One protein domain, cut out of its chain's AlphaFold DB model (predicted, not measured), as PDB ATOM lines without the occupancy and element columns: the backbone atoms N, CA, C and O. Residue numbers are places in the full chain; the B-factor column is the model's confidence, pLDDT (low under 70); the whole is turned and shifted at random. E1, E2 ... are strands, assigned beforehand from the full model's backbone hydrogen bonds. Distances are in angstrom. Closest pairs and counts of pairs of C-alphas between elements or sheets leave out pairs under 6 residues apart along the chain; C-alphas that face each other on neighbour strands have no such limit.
ATOM      1  N   TYR A  56     234.327 241.118 249.030       93.56
ATOM      2  CA  TYR A  56     232.934 241.271 249.432       93.56
ATOM      3  C   TYR A  56     231.970 241.319 248.247       93.56
ATOM      4  O   TYR A  56     230.807 240.967 248.388       93.56
ATOM      5  N   GLY A  57     232.413 241.736 247.065       95.12
ATOM      6  CA  GLY A  57     231.523 241.854 245.914       95.12
ATOM      7  C   GLY A  57     232.171 242.566 244.745       95.12
ATOM      8  O   GLY A  57     233.391 242.719 244.697       95.12
ATOM      9  N   TYR A  58     231.354 243.009 243.793       96.56
ATOM     10  CA  TYR A  58     231.848 243.702 242.608       96.56
ATOM     11  C   TYR A  58     230.841 244.699 242.030       96.56
ATOM     12  O   TYR A  58     229.618 244.560 242.180       96.56
ATOM     13  N   TYR A  59     231.386 245.695 241.333       96.81
ATOM     14  CA  TYR A  59     230.626 246.580 240.457       96.81
ATOM     15  C   TYR A  59     230.849 246.173 239.004       96.81
ATOM     16  O   TYR A  59     231.872 245.596 238.644       96.81
ATOM     17  N   THR A  60     229.897 246.517 238.148       95.94
ATOM     18  CA  THR A  60     230.093 246.507 236.697       95.94
ATOM     19  C   THR A  60     230.172 247.927 236.177       95.94
ATOM     20  O   THR A  60     229.376 248.763 236.605       95.94
ATOM     21  N   CYS A  61     231.073 248.166 235.232       96.19
ATOM     22  CA  CYS A  61     231.112 249.390 234.445       96.19
ATOM     23  C   CYS A  61     230.248 249.227 233.188       96.19
ATOM     24  O   CYS A  61     230.176 248.133 232.625       96.19
ATOM     25  N   ASP A  62     229.599 250.298 232.751       94.81
ATOM     26  CA  ASP A  62     228.883 250.360 231.476       94.81
ATOM     27  C   ASP A  62     229.826 250.404 230.265       94.81
ATOM     28  O   ASP A  62     229.470 249.923 229.190       94.81
ATOM     29  N   ILE A  63     231.031 250.941 230.456       93.19
ATOM     30  CA  ILE A  63     232.048 251.106 229.419       93.19
ATOM     31  C   ILE A  63     233.362 250.471 229.890       93.19
ATOM     32  O   ILE A  63     233.876 250.800 230.957       93.19
ATOM     33  N   SER A  64     233.925 249.566 229.089       90.44
ATOM     34  CA  SER A  64     235.204 248.905 229.387       90.44
ATOM     35  C   SER A  64     236.418 249.654 228.842       90.44
ATOM     36  O   SER A  64     237.532 249.419 229.290       90.44
ATOM     37  N   GLU A  65     236.234 250.543 227.871       92.44
ATOM     38  CA  GLU A  65     237.321 251.316 227.277       92.44
ATOM     39  C   GLU A  65     236.846 252.682 226.802       92.44
ATOM     40  O   GLU A  65     235.726 252.830 226.313       92.44
ATOM     41  N   PHE A  66     237.710 253.683 226.910       91.31
ATOM     42  CA  PHE A  66     237.445 254.996 226.342       91.31
ATOM     43  C   PHE A  66     238.750 255.724 226.020       91.31
ATOM     44  O   PHE A  66     239.812 255.410 226.558       91.31
ATOM     45  N   ASN A  67     238.654 256.702 225.124       91.50
ATOM     46  CA  ASN A  67     239.764 257.578 224.776       91.50
ATOM     47  C   ASN A  67     239.569 258.936 225.441       91.50
ATOM     48  O   ASN A  67     238.437 259.422 225.561       91.50
ATOM     49  N   LEU A  68     240.675 259.562 225.824       90.31
ATOM     50  CA  LEU A  68     240.676 260.985 226.118       90.31
ATOM     51  C   LEU A  68     240.300 261.767 224.840       90.31
ATOM     52  O   LEU A  68     240.545 261.329 223.717       90.31
ATOM     53  N   LYS A  69     239.616 262.900 224.999       87.75
ATOM     54  CA  LYS A  69     239.136 263.740 223.895       87.75
ATOM     55  C   LYS A  69     240.268 264.505 223.226       87.75
ATOM     56  O   LYS A  69     240.232 264.674 222.010       87.75
ATOM     57  N   TYR A  70     241.225 264.999 224.011       83.75
ATOM     58  CA  TYR A  70     242.310 265.857 223.517       83.75
ATOM     59  C   TYR A  70     243.694 265.227 223.646       83.75
ATOM     60  O   TYR A  70     244.676 265.813 223.197       83.75
ATOM     61  N   ASN A  71     243.764 264.016 224.189       79.00
ATOM     62  CA  ASN A  71     244.969 263.208 224.254       79.00
ATOM     63  C   ASN A  71     244.746 261.886 223.520       79.00
ATOM     64  O   ASN A  71     243.634 261.371 223.463       79.00
ATOM     65  N   THR A  72     245.817 261.302 222.984       83.38
ATOM     66  CA  THR A  72     245.774 259.976 222.341       83.38
ATOM     67  C   THR A  72     245.703 258.830 223.352       83.38
ATOM     68  O   THR A  72     245.761 257.662 222.966       83.38
ATOM     69  N   GLU A  73     245.598 259.150 224.641       87.69
ATOM     70  CA  GLU A  73     245.568 258.164 225.705       87.69
ATOM     71  C   GLU A  73     244.252 257.386 225.701       87.69
ATOM     72  O   GLU A  73     243.151 257.947 225.745       87.69
ATOM     73  N   LYS A  74     244.400 256.064 225.665       92.06
ATOM     74  CA  LYS A  74     243.324 255.096 225.814       92.06
ATOM     75  C   LYS A  74     243.368 254.522 227.220       92.06
ATOM     76  O   LYS A  74     244.424 254.085 227.683       92.06
ATOM     77  N   ILE A  75     242.205 254.473 227.859       92.88
ATOM     78  CA  ILE A  75     242.027 253.924 229.199       92.88
ATOM     79  C   ILE A  75     241.125 252.697 229.091       92.88
ATOM     80  O   ILE A  75     240.009 252.770 228.575       92.88
ATOM     81  N   GLU A  76     241.618 251.561 229.572       95.25
ATOM     82  CA  GLU A  76     240.889 250.294 229.650       95.25
ATOM     83  C   GLU A  76     240.533 250.029 231.113       95.25
ATOM     84  O   GLU A  76     241.415 249.918 231.963       95.25
ATOM     85  N   ILE A  77     239.243 249.937 231.416       95.62
ATOM     86  CA  ILE A  77     238.740 249.607 232.747       95.62
ATOM     87  C   ILE A  77     238.793 248.091 232.924       95.62
ATOM     88  O   ILE A  77     238.174 247.337 232.175       95.62
ATOM     89  N   GLY A  78     239.552 247.660 233.927       94.19
ATOM     90  CA  GLY A  78     239.692 246.267 234.311       94.19
ATOM     91  C   GLY A  78     238.642 245.846 235.336       94.19
ATOM     92  O   GLY A  78     237.471 246.225 235.277       94.19
ATOM     93  N   ASN A  79     239.071 245.030 236.295       94.56
ATOM     94  CA  ASN A  79     238.180 244.528 237.331       94.56
ATOM     95  C   ASN A  79     237.813 245.636 238.322       94.56
ATOM     96  O   ASN A  79     238.656 246.438 238.728       94.56
ATOM     97  N   ILE A  80     236.552 245.615 238.758       96.69
ATOM     98  CA  ILE A  80     236.051 246.489 239.815       96.69
ATOM     99  C   ILE A  80     235.495 245.630 240.938       96.69
ATOM    100  O   ILE A  80     234.378 245.117 240.841       96.69
ATOM    101  N   TRP A  81     236.258 245.477 242.012       96.50
ATOM    102  CA  TRP A  81     235.841 244.677 243.157       96.50
ATOM    103  C   TRP A  81     235.661 245.522 244.407       96.50
ATOM    104  O   TRP A  81     236.069 246.678 244.505       96.50
ATOM    105  N   ILE A  82     234.996 244.899 245.364       95.81
ATOM    106  CA  ILE A  82     234.711 245.441 246.674       95.81
ATOM    107  C   ILE A  82     235.418 244.551 247.673       95.81
ATOM    108  O   ILE A  82     235.318 243.325 247.607       95.81
ATOM    109  N   GLU A  83     236.081 245.173 248.629       93.38
ATOM    110  CA  GLU A  83     236.688 244.484 249.752       93.38
ATOM    111  C   GLU A  83     236.342 245.184 251.061       93.38
ATOM    112  O   GLU A  83     236.150 246.402 251.113       93.38
ATOM    113  N   LYS A  84     236.236 244.400 252.132       91.69
ATOM    114  CA  LYS A  84     236.111 244.932 253.489       91.69
ATOM    115  C   LYS A  84     237.392 245.681 253.833       91.69
ATOM    116  O   LYS A  84     238.480 245.208 253.509       91.69
ATOM    117  N   ASN A 109     236.414 249.223 250.759       93.38
ATOM    118  CA  ASN A 109     237.153 249.776 249.636       93.38
ATOM    119  C   ASN A 109     236.510 249.274 248.339       93.38
ATOM    120  O   ASN A 109     236.265 248.078 248.173       93.38
ATOM    121  N   ILE A 110     236.259 250.190 247.413       95.31
ATOM    122  CA  ILE A 110     235.909 249.884 246.029       95.31
ATOM    123  C   ILE A 110     237.177 250.115 245.224       95.31
ATOM    124  O   ILE A 110     237.693 251.235 245.185       95.31
ATOM    125  N   VAL A 111     237.696 249.051 244.629       96.19
ATOM    126  CA  VAL A 111     238.955 249.072 243.893       96.19
ATOM    127  C   VAL A 111     238.662 248.905 242.416       96.19
ATOM    128  O   VAL A 111     237.958 247.983 242.018       96.19
ATOM    129  N   ILE A 112     239.184 249.831 241.624       95.94
ATOM    130  CA  ILE A 112     238.975 249.936 240.186       95.94
ATOM    131  C   ILE A 112     240.350 249.849 239.551       95.94
ATOM    132  O   ILE A 112     241.122 250.809 239.618       95.94
ATOM    133  N   ASP A 113     240.655 248.709 238.948       95.75
ATOM    134  CA  ASP A 113     241.855 248.583 238.134       95.75
ATOM    135  C   ASP A 113     241.605 249.188 236.753       95.75
ATOM    136  O   ASP A 113     240.528 249.047 236.169       95.75
ATOM    137  N   PHE A 114     242.620 249.848 236.214       94.88
ATOM    138  CA  PHE A 114     242.613 250.345 234.849       94.88
ATOM    139  C   PHE A 114     244.001 250.229 234.229       94.88
ATOM    140  O   PHE A 114     245.018 250.185 234.917       94.88
ATOM    141  N   LYS A 115     244.050 250.197 232.903       94.75
ATOM    142  CA  LYS A 115     245.281 250.344 232.132       94.75
ATOM    143  C   LYS A 115     245.210 251.628 231.336       94.75
ATOM    144  O   LYS A 115     244.137 252.024 230.889       94.75
ATOM    145  N   LYS A 116     246.371 252.227 231.136       92.75
ATOM    146  CA  LYS A 116     246.571 253.406 230.311       92.75
ATOM    147  C   LYS A 116     247.578 253.093 229.216       92.75
ATOM    148  O   LYS A 116     248.487 252.290 229.423       92.75
ATOM    149  N   SER A 117     247.388 253.682 228.042       91.81
ATOM    150  CA  SER A 117     248.293 253.483 226.905       91.81
ATOM    151  C   SER A 117     249.592 254.287 227.009       91.81
ATOM    152  O   SER A 117     250.496 254.063 226.208       91.81
ATOM    153  N   THR A 118     249.678 255.235 227.944       86.50
ATOM    154  CA  THR A 118     250.846 256.089 228.193       86.50
ATOM    155  C   THR A 118     251.243 256.010 229.673       86.50
ATOM    156  O   THR A 118     250.419 255.713 230.538       86.50
ATOM    157  N   ASP A 119     252.514 256.278 229.986       84.38
ATOM    158  CA  ASP A 119     253.000 256.279 231.376       84.38
ATOM    159  C   ASP A 119     252.668 257.584 232.121       84.38
ATOM    160  O   ASP A 119     252.698 257.636 233.353       84.38
ATOM    161  N   GLU A 120     252.284 258.633 231.397       84.31
ATOM    162  CA  GLU A 120     251.887 259.925 231.958       84.31
ATOM    163  C   GLU A 120     250.511 259.845 232.640       84.31
ATOM    164  O   GLU A 120     249.711 258.948 232.384       84.31
ATOM    165  N   PHE A 121     250.229 260.752 233.577       82.25
ATOM    166  CA  PHE A 121     248.899 260.873 234.184       82.25
ATOM    167  C   PHE A 121     248.165 262.063 233.594       82.25
ATOM    168  O   PHE A 121     248.204 263.161 234.155       82.25
ATOM    169  N   LEU A 122     247.467 261.831 232.489       87.94
ATOM    170  CA  LEU A 122     246.751 262.886 231.772       87.94
ATOM    171  C   LEU A 122     245.285 263.003 232.190       87.94
ATOM    172  O   LEU A 122     244.537 263.785 231.611       87.94
ATOM    173  N   PHE A 123     244.848 262.265 233.214       90.25
ATOM    174  CA  PHE A 123     243.456 262.262 233.651       90.25
ATOM    175  C   PHE A 123     243.289 262.027 235.158       90.25
ATOM    176  O   PHE A 123     244.225 261.665 235.872       90.25
ATOM    177  N   ASN A 124     242.065 262.242 235.637       90.44
ATOM    178  CA  ASN A 124     241.606 261.883 236.970       90.44
ATOM    179  C   ASN A 124     240.173 261.327 236.910       90.44
ATOM    180  O   ASN A 124     239.404 261.642 236.001       90.44
ATOM    181  N   PHE A 125     239.811 260.532 237.917       92.12
ATOM    182  CA  PHE A 125     238.438 260.101 238.162       92.12
ATOM    183  C   PHE A 125     237.861 260.861 239.351       92.12
ATOM    184  O   PHE A 125     238.331 260.694 240.485       92.12
ATOM    185  N   ILE A 126     236.812 261.634 239.085       92.75
ATOM    186  CA  ILE A 126     236.023 262.340 240.091       92.75
ATOM    187  C   ILE A 126     234.753 261.523 240.361       92.75
ATOM    188  O   ILE A 126     233.904 261.402 239.470       92.75
ATOM    189  N   PRO A 127     234.615 260.902 241.542       94.31
ATOM    190  CA  PRO A 127     233.425 260.137 241.868       94.31
ATOM    191  C   PRO A 127     232.253 261.060 242.211       94.31
ATOM    192  O   PRO A 127     232.397 262.073 242.887       94.31
ATOM    193  N   MET A 128     231.072 260.670 241.753       94.06
ATOM    194  CA  MET A 128     229.809 261.355 241.978       94.06
ATOM    195  C   MET A 128     228.814 260.356 242.567       94.06
ATOM    196  O   MET A 128     228.445 259.370 241.917       94.06
ATOM    197  N   ILE A 129     228.345 260.634 243.782       92.62
ATOM    198  CA  ILE A 129     227.338 259.840 244.494       92.62
ATOM    199  C   ILE A 129     226.069 260.672 244.605       92.62
ATOM    200  O   ILE A 129     226.093 261.783 245.123       92.62
ATOM    201  N   ASN A 130     224.943 260.160 244.099       89.12
ATOM    202  CA  ASN A 130     223.679 260.911 244.043       89.12
ATOM    203  C   ASN A 130     223.829 262.303 243.385       89.12
ATOM    204  O   ASN A 130     223.176 263.262 243.787       89.12
ATOM    205  N   ASN A 131     224.689 262.396 242.363       87.31
ATOM    206  CA  ASN A 131     225.067 263.629 241.657       87.31
ATOM    207  C   ASN A 131     225.803 264.680 242.515       87.31
ATOM    208  O   ASN A 131     225.838 265.848 242.138       87.31
ATOM    209  N   ILE A 132     226.402 264.271 243.633       91.88
ATOM    210  CA  ILE A 132     227.278 265.103 244.461       91.88
ATOM    211  C   ILE A 132     228.704 264.582 244.321       91.88
ATOM    212  O   ILE A 132     228.936 263.377 244.415       91.88
ATOM    213  N   GLU A 133     229.636 265.498 244.088       90.94
ATOM    214  CA  GLU A 133     231.063 265.215 243.971       90.94
ATOM    215  C   GLU A 133     231.647 264.746 245.308       90.94
ATOM    216  O   GLU A 133     231.421 265.371 246.345       90.94
ATOM    217  N   ASP A 134     232.401 263.647 245.285       87.56
ATOM    218  CA  ASP A 134     233.046 263.072 246.465       87.56
ATOM    219  C   ASP A 134     234.574 263.066 246.338       87.56
ATOM    220  O   ASP A 134     235.229 262.051 246.100       87.56
ATOM    221  N   ASN A 135     235.169 264.235 246.541       75.19
ATOM    222  CA  ASN A 135     236.622 264.395 246.469       75.19
ATOM    223  C   ASN A 135     237.369 263.914 247.712       75.19
ATOM    224  O   ASN A 135     238.598 263.939 247.726       75.19
ATOM    225  N   GLN A 136     236.657 263.515 248.768       74.19
ATOM    226  CA  GLN A 136     237.280 263.167 250.044       74.19
ATOM    227  C   GLN A 136     237.523 261.664 250.187       74.19
ATOM    228  O   GLN A 136     238.409 261.257 250.936       74.19
ATOM    229  N   ASN A 137     236.784 260.834 249.449       72.00
ATOM    230  CA  ASN A 137     236.858 259.385 249.580       72.00
ATOM    231  C   ASN A 137     237.629 258.727 248.432       72.00
ATOM    232  O   ASN A 137     237.042 258.169 247.502       72.00
ATOM    233  N   GLY A 138     238.960 258.707 248.535       76.88
ATOM    234  CA  GLY A 138     239.781 257.836 247.695       76.88
ATOM    235  C   GLY A 138     241.137 258.379 247.269       76.88
ATOM    236  O   GLY A 138     241.552 259.468 247.646       76.88
ATOM    237  N   GLY A 139     241.815 257.597 246.432       86.25
ATOM    238  CA  GLY A 139     243.103 257.927 245.822       86.25
ATOM    239  C   GLY A 139     243.231 257.288 244.442       86.25
ATOM    240  O   GLY A 139     242.571 256.285 244.160       86.25
ATOM    241  N   ILE A 140     244.029 257.900 243.568       89.75
ATOM    242  CA  ILE A 140     244.371 257.359 242.249       89.75
ATOM    243  C   ILE A 140     245.883 257.125 242.182       89.75
ATOM    244  O   ILE A 140     246.660 258.011 242.520       89.75
ATOM    245  N   ASN A 141     246.260 255.924 241.759       88.81
ATOM    246  CA  ASN A 141     247.625 255.460 241.520       88.81
ATOM    247  C   ASN A 141     247.767 255.069 240.034       88.81
ATOM    248  O   ASN A 141     246.805 255.188 239.277       88.81
ATOM    249  N   ASP A 142     248.942 254.579 239.621       88.75
ATOM    250  CA  ASP A 142     249.329 254.377 238.204       88.75
ATOM    251  C   ASP A 142     248.316 253.612 237.357       88.75
ATOM    252  O   ASP A 142     248.118 253.919 236.183       88.75
ATOM    253  N   ASN A 143     247.672 252.625 237.961       93.19
ATOM    254  CA  ASN A 143     246.765 251.693 237.305       93.19
ATOM    255  C   ASN A 143     245.531 251.382 238.163       93.19
ATOM    256  O   ASN A 143     244.871 250.359 237.968       93.19
ATOM    257  N   ARG A 144     245.247 252.219 239.169       94.06
ATOM    258  CA  ARG A 144     244.204 251.932 240.153       94.06
ATOM    259  C   ARG A 144     243.557 253.176 240.722       94.06
ATOM    260  O   ARG A 144     244.237 254.097 241.160       94.06
ATOM    261  N   LYS A 145     242.232 253.152 240.825       93.88
ATOM    262  CA  LYS A 145     241.456 254.072 241.658       93.88
ATOM    263  C   LYS A 145     240.874 253.292 242.831       93.88
ATOM    264  O   LYS A 145     240.263 252.244 242.651       93.88
ATOM    265  N   THR A 146     241.039 253.824 244.033       94.44
ATOM    266  CA  THR A 146     240.402 253.297 245.240       94.44
ATOM    267  C   THR A 146     239.433 254.337 245.765       94.44
ATOM    268  O   THR A 146     239.801 255.501 245.896       94.44
ATOM    269  N   LEU A 147     238.214 253.917 246.081       94.12
ATOM    270  CA  LEU A 147     237.213 254.714 246.785       94.12
ATOM    271  C   LEU A 147     236.886 254.034 248.109       94.12
ATOM    272  O   LEU A 147     236.914 252.806 248.187       94.12
ATOM    273  N   ARG A 148     236.546 254.807 249.139       91.75
ATOM    274  CA  ARG A 148     236.239 254.253 250.459       91.75
ATOM    275  C   ARG A 148     234.893 254.729 250.963       91.75
ATOM    276  O   ARG A 148     234.657 255.923 251.051       91.75
ATOM    277  N   TYR A 149     234.040 253.788 251.352       91.25
ATOM    278  CA  TYR A 149     232.702 254.109 251.833       91.25
ATOM    279  C   TYR A 149     232.308 253.254 253.028       91.25
ATOM    280  O   TYR A 149     232.528 252.047 253.049       91.25
ATOM    281  N   THR A 150     231.633 253.857 254.003       89.50
ATOM    282  CA  THR A 150     231.016 253.108 255.112       89.50
ATOM    283  C   THR A 150     229.828 252.269 254.649       89.50
ATOM    284  O   THR A 150     229.552 251.218 255.221       89.50
ATOM    285  N   LYS A 151     229.130 252.717 253.601       89.81
ATOM    286  CA  LYS A 151     227.999 252.032 252.970       89.81
ATOM    287  C   LYS A 151     228.183 252.026 251.463       89.81
ATOM    288  O   LYS A 151     228.507 253.059 250.889       89.81
ATOM    289  N   LEU A 152     227.932 250.886 250.831       92.50
ATOM    290  CA  LEU A 152     228.094 250.743 249.389       92.50
ATOM    291  C   LEU A 152     226.973 251.476 248.634       92.50
ATOM    292  O   LEU A 152     225.801 251.115 248.783       92.50
ATOM    293  N   PRO A 153     227.296 252.493 247.818       93.44
ATOM    294  CA  PRO A 153     226.307 253.154 246.975       93.44
ATOM    295  C   PRO A 153     225.856 252.213 245.848       93.44
ATOM    296  O   PRO A 153     226.665 251.513 245.249       93.44
ATOM    297  N   LYS A 154     224.564 252.193 245.508       94.69
ATOM    298  CA  LYS A 154     224.065 251.321 244.421       94.69
ATOM    299  C   LYS A 154     224.661 251.675 243.056       94.69
ATOM    300  O   LYS A 154     224.861 250.793 242.224       94.69
ATOM    301  N   GLU A 155     224.927 252.958 242.847       95.38
ATOM    302  CA  GLU A 155     225.505 253.512 241.629       95.38
ATOM    303  C   GLU A 155     226.579 254.539 241.995       95.38
ATOM    304  O   GLU A 155     226.396 255.325 242.927       95.38
ATOM    305  N   ILE A 156     227.681 254.529 241.249       95.56
ATOM    306  CA  ILE A 156     228.743 255.535 241.305       95.56
ATOM    307  C   ILE A 156     228.961 256.022 239.885       95.56
ATOM    308  O   ILE A 156     229.199 255.212 238.990       95.56
ATOM    309  N   LYS A 157     228.921 257.334 239.671       95.81
ATOM    310  CA  LYS A 157     229.358 257.912 238.400       95.81
ATOM    311  C   LYS A 157     230.791 258.389 238.565       95.81
ATOM    312  O   LYS A 157     231.078 259.102 239.517       95.81
ATOM    313  N   LEU A 158     231.687 258.008 237.667       94.44
ATOM    314  CA  LEU A 158     233.039 258.552 237.624       94.44
ATOM    315  C   LEU A 158     233.138 259.517 236.461       94.44
ATOM    316  O   LEU A 158     233.099 259.101 235.304       94.44
ATOM    317  N   ILE A 159     233.270 260.799 236.771       93.50
ATOM    318  CA  ILE A 159     233.577 261.811 235.770       93.50
ATOM    319  C   ILE A 159     235.058 261.690 235.450       93.50
ATOM    320  O   ILE A 159     235.901 261.749 236.349       93.50
ATOM    321  N   VAL A 160     235.370 261.493 234.173       92.75
ATOM    322  CA  VAL A 160     236.754 261.451 233.714       92.75
ATOM    323  C   VAL A 160     237.148 262.837 233.259       92.75
ATOM    324  O   VAL A 160     236.587 263.359 232.291       92.75
ATOM    325  N   VAL A 161     238.106 263.419 233.967       91.44
ATOM    326  CA  VAL A 161     238.601 264.767 233.710       91.44
ATOM    327  C   VAL A 161     240.027 264.686 233.201       91.44
ATOM    328  O   VAL A 161     240.869 264.060 233.841       91.44
ATOM    329  N   GLU A 162     240.307 265.326 232.071       89.94
ATOM    330  CA  GLU A 162     241.670 265.473 231.569       89.94
ATOM    331  C   GLU A 162     242.428 266.545 232.347       89.94
ATOM    332  O   GLU A 162     241.941 267.658 232.579       89.94
ATOM    333  N   ARG A 163     243.659 266.208 232.724       85.44
ATOM    334  CA  ARG A 163     244.576 267.121 233.394       85.44
ATOM    335  C   ARG A 163     245.210 268.025 232.358       85.44
ATOM    336  O   ARG A 163     245.663 267.564 231.315       85.44
ATOM    337  N   ASN A 164     245.261 269.314 232.669       79.44
ATOM    338  CA  ASN A 164     245.965 270.258 231.822       79.44
ATOM    339  C   ASN A 164     247.478 269.950 231.857       79.44
ATOM    340  O   ASN A 164     248.041 269.955 232.957       79.44
ATOM    341  N   PRO A 165     248.136 269.716 230.706       70.69
ATOM    342  CA  PRO A 165     249.584 269.526 230.660       70.69
ATOM    343  C   PRO A 165     250.375 270.760 231.127       70.69
ATOM    344  O   PRO A 165     251.445 270.601 231.706       70.69
ATOM    345  N   ASP A 166     249.860 271.981 230.922       74.00
ATOM    346  CA  ASP A 166     250.521 273.225 231.342       74.00
ATOM    347  C   ASP A 166     249.503 274.360 231.574       74.00
ATOM    348  O   ASP A 166     248.750 274.739 230.677       74.00
ATOM    349  N   MET A 167     249.486 274.963 232.768       71.19
ATOM    350  CA  MET A 167     248.549 276.050 233.104       71.19
ATOM    351  C   MET A 167     248.771 277.359 232.322       71.19
ATOM    352  O   MET A 167     247.850 278.169 232.243       71.19
ATOM    353  N   ASN A 168     249.950 277.565 231.732       78.19
ATOM    354  CA  ASN A 168     250.303 278.756 230.955       78.19
ATOM    355  C   ASN A 168     250.039 278.595 229.450       78.19
ATOM    356  O   ASN A 168     249.824 279.595 228.767       78.19
ATOM    357  N   PHE A 169     250.066 277.362 228.932       70.56
ATOM    358  CA  PHE A 169     249.965 277.081 227.490       70.56
ATOM    359  C   PHE A 169     248.801 276.158 227.095       70.56
ATOM    360  O   PHE A 169     248.445 276.099 225.919       70.56
ATOM    361  N   GLY A 170     248.205 275.445 228.050       70.75
ATOM    362  CA  GLY A 170     247.088 274.527 227.834       70.75
ATOM    363  C   GLY A 170     245.721 275.122 228.181       70.75
ATOM    364  O   GLY A 170     245.497 276.330 228.103       70.75
ATOM    365  N   TRP A 171     244.759 274.267 228.539       76.69
ATOM    366  CA  TRP A 171     243.381 274.698 228.799       76.69
ATOM    367  C   TRP A 171     243.176 275.249 230.215       76.69
ATOM    368  O   TRP A 171     243.596 274.682 231.218       76.69
ATOM    369  N   THR A 172     242.435 276.349 230.328       71.75
ATOM    370  CA  THR A 172     242.178 277.016 231.617       71.75
ATOM    371  C   THR A 172     241.063 276.375 232.443       71.75
ATOM    372  O   THR A 172     240.875 276.735 233.602       71.75
ATOM    373  N   LYS A 173     240.304 275.438 231.863       75.38
ATOM    374  CA  LYS A 173     239.203 274.727 232.523       75.38
ATOM    375  C   LYS A 173     239.355 273.231 232.339       75.38
ATOM    376  O   LYS A 173     239.737 272.790 231.261       75.38
ATOM    377  N   GLU A 174     238.995 272.478 233.368       79.69
ATOM    378  CA  GLU A 174     238.909 271.023 233.320       79.69
ATOM    379  C   GLU A 174     238.064 270.547 232.134       79.69
ATOM    380  O   GLU A 174     236.958 271.042 231.894       79.69
ATOM    381  N   ILE A 175     238.597 269.581 231.387       87.38
ATOM    382  CA  ILE A 175     237.905 268.994 230.245       87.38
ATOM    383  C   ILE A 175     237.335 267.649 230.664       87.38
ATOM    384  O   ILE A 175     238.072 266.739 231.033       87.38
ATOM    385  N   ILE A 176     236.014 267.512 230.570       90.31
ATOM    386  CA  ILE A 176     235.331 266.243 230.823       90.31
ATOM    387  C   ILE A 176     235.355 265.406 229.547       90.31
ATOM    388  O   ILE A 176     234.740 265.776 228.537       90.31
ATOM    389  N   SER A 177     236.001 264.250 229.617       91.12
ATOM    390  CA  SER A 177     236.157 263.345 228.472       91.12
ATOM    391  C   SER A 177     235.157 262.209 228.469       91.12
ATOM    392  O   SER A 177     234.768 261.746 227.399       91.12
ATOM    393  N   GLY A 178     234.613 261.869 229.632       90.94
ATOM    394  CA  GLY A 178     233.528 260.909 229.722       90.94
ATOM    395  C   GLY A 178     232.929 260.811 231.112       90.94
ATOM    396  O   GLY A 178     233.314 261.506 232.054       90.94
ATOM    397  N   THR A 179     231.955 259.920 231.229       93.81
ATOM    398  CA  THR A 179     231.396 259.494 232.506       93.81
ATOM    399  C   THR A 179     231.244 257.985 232.467       93.81
ATOM    400  O   THR A 179     230.622 257.467 231.547       93.81
ATOM    401  N   LEU A 180     231.817 257.305 233.455       94.69
ATOM    402  CA  LEU A 180     231.660 255.868 233.655       94.69
ATOM    403  C   LEU A 180     230.576 255.638 234.701       94.69
ATOM    404  O   LEU A 180     230.580 256.300 235.741       94.69
ATOM    405  N   ILE A 181     229.663 254.704 234.458       96.50
ATOM    406  CA  ILE A 181     228.591 254.370 235.395       96.50
ATOM    407  C   ILE A 181     228.873 252.999 235.994       96.50
ATOM    408  O   ILE A 181     228.714 251.960 235.351       96.50
ATOM    409  N   LEU A 182     229.251 252.998 237.271       96.19
ATOM    410  CA  LEU A 182     229.485 251.786 238.038       96.19
ATOM    411  C   LEU A 182     228.199 251.386 238.753       96.19
ATOM    412  O   LEU A 182     227.653 252.161 239.537       96.19
ATOM    413  N   LYS A 183     227.743 250.154 238.535       96.75
ATOM    414  CA  LYS A 183     226.550 249.599 239.190       96.75
ATOM    415  C   LYS A 183     226.915 248.429 240.085       96.75
ATOM    416  O   LYS A 183     227.590 247.500 239.642       96.75
ATOM    417  N   LEU A 184     226.454 248.477 241.332       96.25
ATOM    418  CA  LEU A 184     226.634 247.395 242.291       96.25
ATOM    419  C   LEU A 184     225.846 246.178 241.802       96.25
ATOM    420  O   LEU A 184     224.629 246.270 241.635       96.25
ATOM    421  N   LYS A 185     226.526 245.053 241.557       92.56
ATOM    422  CA  LYS A 185     225.885 243.883 240.940       92.56
ATOM    423  C   LYS A 185     225.662 242.731 241.903       92.56
ATOM    424  O   LYS A 185     224.584 242.147 241.900       92.56
ATOM    425  N   SER A 186     226.665 242.405 242.711       81.50
ATOM    426  CA  SER A 186     226.571 241.319 243.682       81.50
ATOM    427  C   SER A 186     227.375 241.640 244.923       81.50
ATOM    428  O   SER A 186     228.460 242.220 244.844       81.50
ATOM    429  N   ILE A 187     226.840 241.189 246.048       83.50
ATOM    430  CA  ILE A 187     227.525 241.095 247.325       83.50
ATOM    431  C   ILE A 187     227.587 239.603 247.652       83.50
ATOM    432  O   ILE A 187     226.576 238.913 247.548       83.50
ATOM    433  N   ASN A 188     228.770 239.107 247.987       69.56
ATOM    434  CA  ASN A 188     228.944 237.778 248.548       69.56
ATOM    435  C   ASN A 188     228.882 237.929 250.071       69.56
ATOM    436  O   ASN A 188     229.802 238.490 250.671       69.56
TER     437      ASN A 188
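Overview. This is residues 56 to 84 and 109 to 188 of the 189 residues of an uncharacterized protein of Flavobacterium resistens (UniProt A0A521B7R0). A strongly twisted antiparallel sheet of nine strands rolls into a small, nearly closed barrel, with E3, E4, E6 and E7 forming one part of its wall and E1, E5, E8 and E9 the other. The roll is left open where the edge strand E5 comes close to E6 and E7 without being their neighbour; short E2 pairs with one end of E3, and the long link from E8 to E9 reaches away from the body. The printed part has 109 residues, no named helix, and strands E1 to E9 in order along the chain; the class is all strand. It is compact, with a radius of gyration of the C-alphas of 14.0 A, yet elongated, spanning 48 by 26 by 21 A.

Arrangement. The sheet is branched at E3, residues 74 to 84, which has three neighbours, each antiparallel to it. E1, residues 56 to 61, beside residues 80 to 83, and E2, residues 65 to 67, beside residues 74 to 77, lie on one side of E3; E4, residues 109 to 116, lies on the other side. N 82 and O 57 are 2.8 A apart, N 66 and O 75 are 3.0 A, and N 78 and O 113 are 2.8 A, each within hydrogen-bond range. E7, residues 144 to 149, is antiparallel to E4, with N 110 and O 147 at 2.8 A. It forms a hairpin with the edge strand E6, residues 139 to 141, where N 141 and O 144 are 2.8 A apart. E9, residues 175 to 187, is antiparallel to E1, with N 60 and O 183 at 2.9 A. E8, residues 155 to 162, forms a hairpin with E9, with N 158 and O 180 at 2.8 A. The edge strand E5, residues 123 to 129, is antiparallel to E8, with N 128 and O 157 at 2.7 A. The closest C-alphas of E5 and E6, those of Asn 124 and Ile 140, are 7.5 A apart. E3 and E8 are apart.

Along the chain. E1 begins at C-alpha 56, (232.934, 241.271, 249.432), and is 17.1 A long. E2 measures 7.2 A, E3 30.4 A, E4 21.8 A, E5 19.6 A, E6 6.7 A, E7 16.5 A and E8 22.5 A. E9, the longest, measures 34.3 A and ends at C-alpha 187, (227.525, 241.095, 247.325).

Size, cuts and confidence. The C-alphas of Asn 168 and Asn 188, the two farthest apart, are 49.4 A apart. Residues 85 to 108 are not printed, and C-alphas 84 and 109 are 6.3 A apart across this cut. The link from E8 to E9, residues 163 to 174, is long. The mean pLDDT of the printed part is 89.2, and residue 188 is under 70.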